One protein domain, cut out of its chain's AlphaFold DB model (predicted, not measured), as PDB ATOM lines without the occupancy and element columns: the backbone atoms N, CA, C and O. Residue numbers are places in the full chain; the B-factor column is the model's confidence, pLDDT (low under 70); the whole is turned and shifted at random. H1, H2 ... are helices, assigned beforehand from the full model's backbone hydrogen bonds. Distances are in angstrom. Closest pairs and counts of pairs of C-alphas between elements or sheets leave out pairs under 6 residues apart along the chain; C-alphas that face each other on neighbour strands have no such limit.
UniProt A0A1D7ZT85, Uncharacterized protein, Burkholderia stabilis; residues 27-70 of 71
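AT A GLANCE: This is residues 27 to 70 of the 71 residues of an uncharacterized protein of Burkholderia stabilis (UniProt A0A1D7ZT85). One long helix, H1, makes most of the length of a slender rod; the chain then turns and folds back beside it as a long link to a short helix, H2, which lies beyond the end of H1 where that helix began. The printed part has 44 residues, with H1 then H2 and no named strand; its class is all helix, though under half of the residues, 20 of 44, are in named elements. It is loose, with a radius of gyration of the C-alphas of 12.7 A, and spans 41 by 14 by 12 A.

HOW THE PARTS SIT: Start at H1, residues 31 to 46, where every O i to N i+4 pair is within hydrogen-bond range. H2, residues 65 to 68, is apart from H1 and too short for such a pair; its one O i to N i+3 pair is within range.

IN THESE COORDINATES: Find C-alpha 31 at (167.301, 142.138, 171.997); from there H1 runs 22.8 A to C-alpha 46. H2 ends at C-alpha 68, at (163.802, 154.961, 179.606).

THE WHOLE: Look to the C-alphas of Gly 48 and Ser 70 for the two farthest apart, 40.7 A. The printed part has no cut. The link from H1 to H2, residues 47 to 64, is long. Only residue 70 has a pLDDT under 70.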
ATOM      1  N   LEU A  27     165.170 155.376 172.888       90.19
ATOM      2  CA  LEU A  27     164.452 154.127 173.123       90.19
ATOM      3  C   LEU A  27     165.321 153.125 173.899       90.19
ATOM      4  O   LEU A  27     166.546 153.137 173.751       90.19
ATOM      5  N   PRO A  28     164.714 152.241 174.711       93.62
ATOM      6  CA  PRO A  28     165.436 151.151 175.354       93.62
ATOM      7  C   PRO A  28     166.122 150.235 174.336       93.62
ATOM      8  O   PRO A  28     165.577 149.932 173.274       93.62
ATOM      9  N   VAL A  29     167.286 149.706 174.705       95.31
ATOM     10  CA  VAL A  29     167.983 148.688 173.919       95.31
ATOM     11  C   VAL A  29     167.300 147.342 174.133       95.31
ATOM     12  O   VAL A  29     167.440 146.725 175.192       95.31
ATOM     13  N   THR A  30     166.554 146.872 173.138       95.31
ATOM     14  CA  THR A  30     165.927 145.543 173.160       95.31
ATOM     15  C   THR A  30     166.829 144.497 172.494       95.31
ATOM     16  O   THR A  30     167.731 144.851 171.730       95.31
ATOM     17  N   PRO A  31     166.591 143.190 172.725       96.38
ATOM     18  CA  PRO A  31     167.301 142.138 171.997       96.38
ATOM     19  C   PRO A  31     167.182 142.270 170.470       96.38
ATOM     20  O   PRO A  31     168.150 142.004 169.758       96.38
ATOM     21  N   ASP A  32     166.032 142.738 169.973       96.75
ATOM     22  CA  ASP A  32     165.794 142.929 168.540       96.75
ATOM     23  C   ASP A  32     166.684 144.028 167.946       96.75
ATOM     24  O   ASP A  32     167.222 143.845 166.855       96.75
ATOM     25  N   VAL A  33     166.919 145.128 168.676       95.44
ATOM     26  CA  VAL A  33     167.839 146.204 168.251       95.44
ATOM     27  C   VAL A  33     169.255 145.658 168.061       95.44
ATOM     28  O   VAL A  33     169.902 145.920 167.046       95.44
ATOM     29  N   VAL A  34     169.731 144.849 169.012       97.81
ATOM     30  CA  VAL A  34     171.062 144.231 168.927       97.81
ATOM     31  C   VAL A  34     171.136 143.269 167.740       97.81
ATOM     32  O   VAL A  34     172.114 143.291 166.993       97.81
ATOM     33  N   ALA A  35     170.095 142.461 167.522       98.25
ATOM     34  CA  ALA A  35     170.032 141.514 166.411       98.25
ATOM     35  C   ALA A  35     170.004 142.214 165.040       98.25
ATOM     36  O   ALA A  35     170.713 141.800 164.124       98.25
ATOM     37  N   GLN A  36     169.231 143.289 164.892       97.69
ATOM     38  CA  GLN A  36     169.187 144.080 163.660       97.69
ATOM     39  C   GLN A  36     170.523 144.775 163.388       97.69
ATOM     40  O   GLN A  36     171.006 144.760 162.256       97.69
ATOM     41  N   HIS A  37     171.176 145.321 164.420       98.00
ATOM     42  CA  HIS A  37     172.512 145.893 164.260       98.00
ATOM     43  C   HIS A  37     173.528 144.817 163.840       98.00
ATOM     44  O   HIS A  37     174.340 145.055 162.945       98.00
ATOM     45  N   GLN A  38     173.439 143.605 164.394       98.75
ATOM     46  CA  GLN A  38     174.294 142.497 163.967       98.75
ATOM     47  C   GLN A  38     174.099 142.174 162.476       98.75
ATOM     48  O   GLN A  38     175.083 142.000 161.764       98.75
ATOM     49  N   GLN A  39     172.862 142.197 161.966       98.62
ATOM     50  CA  GLN A  39     172.603 141.998 160.533       98.62
ATOM     51  C   GLN A  39     173.295 143.057 159.665       98.62
ATOM     52  O   GLN A  39     173.837 142.725 158.613       98.62
ATOM     53  N   VAL A  40     173.319 144.323 160.096       98.25
ATOM     54  CA  VAL A  40     174.048 145.388 159.384       98.25
ATOM     55  C   VAL A  40     175.553 145.119 159.397       98.25
ATOM     56  O   VAL A  40     176.190 145.198 158.344       98.25
ATOM     57  N   ALA A  41     176.118 144.744 160.549       98.56
ATOM     58  CA  ALA A  41     177.533 144.387 160.654       98.56
ATOM     59  C   ALA A  41     177.891 143.220 159.715       98.56
ATOM     60  O   ALA A  41     178.869 143.300 158.972       98.56
ATOM     61  N   ASP A  42     177.050 142.186 159.660       98.62
ATOM     62  CA  ASP A  42     177.235 141.035 158.774       98.62
ATOM     63  C   ASP A  42     177.185 141.439 157.289       98.62
ATOM     64  O   ASP A  42     177.984 140.966 156.473       98.62
ATOM     65  N   VAL A  43     176.280 142.355 156.919       98.62
ATOM     66  CA  VAL A  43     176.231 142.929 155.566       98.62
ATOM     67  C   VAL A  43     177.529 143.661 155.249       98.62
ATOM     68  O   VAL A  43     178.059 143.479 154.156       98.62
ATOM     69  N   PHE A  44     178.050 144.455 156.182       98.50
ATOM     70  CA  PHE A  44     179.247 145.271 155.971       98.50
ATOM     71  C   PHE A  44     180.492 144.414 155.746       98.50
ATOM     72  O   PHE A  44     181.313 144.740 154.890       98.50
ATOM     73  N   VAL A  45     180.596 143.281 156.437       98.44
ATOM     74  CA  VAL A  45     181.628 142.272 156.162       98.44
ATOM     75  C   VAL A  45     181.442 141.684 154.768       98.44
ATOM     76  O   VAL A  45     182.385 141.626 153.984       98.44
ATOM     77  N   ARG A  46     180.211 141.289 154.415       98.25
ATOM     78  CA  ARG A  46     179.907 140.682 153.110       98.25
ATOM     79  C   ARG A  46     180.257 141.593 151.932       98.25
ATOM     80  O   ARG A  46     180.651 141.087 150.886       98.25
ATOM     81  N   ILE A  47     180.084 142.906 152.080       98.31
ATOM     82  CA  ILE A  47     180.396 143.886 151.027       98.31
ATOM     83  C   ILE A  47     181.823 144.451 151.120       98.31
ATOM     84  O   ILE A  47     182.187 145.281 150.294       98.31
ATOM     85  N   GLY A  48     182.625 144.014 152.098       97.75
ATOM     86  CA  GLY A  48     184.027 144.415 152.248       97.75
ATOM     87  C   GLY A  48     184.253 145.801 152.858       97.75
ATOM     88  O   GLY A  48     185.327 146.363 152.682       97.75
ATOM     89  N   VAL A  49     183.261 146.369 153.556       98.31
ATOM     90  CA  VAL A  49     183.443 147.602 154.348       98.31
ATOM     91  C   VAL A  49     184.180 147.307 155.653       98.31
ATOM     92  O   VAL A  49     184.994 148.112 156.094       98.31
ATOM     93  N   LEU A  50     183.892 146.162 156.277       98.06
ATOM     94  CA  LEU A  50     184.624 145.679 157.444       98.06
ATOM     95  C   LEU A  50     185.630 144.609 157.024       98.06
ATOM     96  O   LEU A  50     185.277 143.674 156.306       98.06
ATOM     97  N   ASP A  51     186.847 144.707 157.559       97.00
ATOM     98  CA  ASP A  51     187.934 143.752 157.305       97.00
ATOM     99  C   ASP A  51     187.671 142.360 157.915       97.00
ATOM    100  O   ASP A  51     188.366 141.391 157.606       97.00
ATOM    101  N   GLY A  52     186.662 142.234 158.784       96.00
ATOM    102  CA  GLY A  52     186.256 140.967 159.380       96.00
ATOM    103  C   GLY A  52     185.005 141.070 160.259       96.00
ATOM    104  O   GLY A  52     184.498 142.172 160.485       96.00
ATOM    105  N   PRO A  53     184.495 139.927 160.759       97.38
ATOM    106  CA  PRO A  53     183.291 139.864 161.585       97.38
ATOM    107  C   PRO A  53     183.365 140.748 162.830       97.38
ATOM    108  O   PRO A  53     184.356 140.719 163.559       97.38
ATOM    109  N   ALA A  54     182.281 141.467 163.112       97.19
ATOM    110  CA  ALA A  54     182.115 142.237 164.338       97.19
ATOM    111  C   ALA A  54     180.983 141.636 165.178       97.19
ATOM    112  O   ALA A  54     179.886 141.431 164.668       97.19
ATOM    113  N   ASN A  55     181.237 141.372 166.461       98.00
ATOM    114  CA  ASN A  55     180.189 141.040 167.426       98.00
ATOM    115  C   ASN A  55     179.733 142.329 168.116       98.00
ATOM    116  O   ASN A  55     180.480 142.880 168.927       98.00
ATOM    117  N   VAL A  56     178.528 142.802 167.798       97.88
ATOM    118  CA  VAL A  56     178.052 144.103 168.298       97.88
ATOM    119  C   VAL A  56     177.450 144.029 169.699       97.88
ATOM    120  O   VAL A  56     177.347 145.057 170.360       97.88
ATOM    121  N   ALA A  57     177.070 142.843 170.185       97.38
ATOM    122  CA  ALA A  57     176.340 142.708 171.448       97.38
ATOM    123  C   ALA A  57     177.054 143.336 172.667       97.38
ATOM    124  O   ALA A  57     176.386 144.033 173.427       97.38
ATOM    125  N   PRO A  58     178.383 143.188 172.854       97.38
ATOM    126  CA  PRO A  58     179.087 143.785 173.994       97.38
ATOM    127  C   PRO A  58     179.225 145.311 173.928       97.38
ATOM    128  O   PRO A  58     179.677 145.916 174.894       97.38
ATOM    129  N   LEU A  59     178.904 145.927 172.787       96.25
ATOM    130  CA  LEU A  59     179.007 147.374 172.582       96.25
ATOM    131  C   LEU A  59     177.750 148.120 173.049       96.25
ATOM    132  O   LEU A  59     177.754 149.347 173.114       96.25
ATOM    133  N   TRP A  60     176.681 147.388 173.356       96.56
ATOM    134  CA  TRP A  60     175.427 147.939 173.843       96.56
ATOM    135  C   TRP A  60     175.369 147.923 175.371       96.56
ATOM    136  O   TRP A  60     175.700 146.921 176.004       96.56
ATOM    137  N   ASP A  61     174.880 149.015 175.955       94.81
ATOM    138  CA  ASP A  61     174.618 149.126 177.388       94.81
ATOM    139  C   ASP A  61     173.108 149.158 177.647       94.81
ATOM    140  O   ASP A  61     172.394 150.042 177.176       94.81
ATOM    141  N   THR A  62     172.612 148.181 178.406       95.88
ATOM    142  CA  THR A  62     171.192 148.066 178.766       95.88
ATOM    143  C   THR A  62     170.876 148.663 180.137       95.88
ATOM    144  O   THR A  62     169.723 148.621 180.567       95.88
ATOM    145  N   SER A  63     171.870 149.191 180.861       95.44
ATOM    146  CA  SER A  63     171.710 149.684 182.237       95.44
ATOM    147  C   SER A  63     170.720 150.850 182.344       95.44
ATOM    148  O   SER A  63     170.050 151.002 183.367       95.44
ATOM    149  N   PHE A  64     170.542 151.614 181.264       94.31
ATOM    150  CA  PHE A  64     169.615 152.745 181.189       94.31
ATOM    151  C   PHE A  64     168.176 152.363 180.817       94.31
ATOM    152  O   PHE A  64     167.276 153.192 180.957       94.31
ATOM    153  N   ASN A  65     167.915 151.122 180.389       95.69
ATOM    154  CA  ASN A  65     166.590 150.713 179.906       95.69
ATOM    155  C   ASN A  65     165.483 150.938 180.945       95.69
ATOM    156  O   ASN A  65     164.375 151.327 180.586       95.69
ATOM    157  N   ALA A  66     165.785 150.728 182.229       92.94
ATOM    158  CA  ALA A  66     164.824 150.939 183.310       92.94
ATOM    159  C   ALA A  66     164.408 152.415 183.451       92.94
ATOM    160  O   ALA A  66     163.249 152.690 183.745       92.94
ATOM    161  N   LEU A  67     165.328 153.356 183.209       92.88
ATOM    162  CA  LEU A  67     165.035 154.792 183.242       92.88
ATOM    163  C   LEU A  67     164.186 155.199 182.033       92.88
ATOM    164  O   LEU A  67     163.209 155.929 182.183       92.88
ATOM    165  N   LEU A  68     164.516 154.670 180.852       90.31
ATOM    166  CA  LEU A  68     163.802 154.961 179.606       90.31
ATOM    167  C   LEU A  68     162.388 154.363 179.570       90.31
ATOM    168  O   LEU A  68     161.507 154.935 178.946       90.31
ATOM    169  N   ALA A  69     162.140 153.254 180.269       82.62
ATOM    170  CA  ALA A  69     160.801 152.668 180.392       82.62
ATOM    171  C   ALA A  69     159.841 153.485 181.283       82.62
ATOM    172  O   ALA A  69     158.650 153.187 181.329       82.62
ATOM    173  N   SER A  70     160.362 154.470 182.023       68.81
ATOM    174  CA  SER A  70     159.601 155.321 182.948       68.81
ATOM    175  C   SER A  70     159.403 156.759 182.457       68.81
ATOM    176  O   SER A  70     158.779 157.551 183.165       68.81
TER     177      SER A  70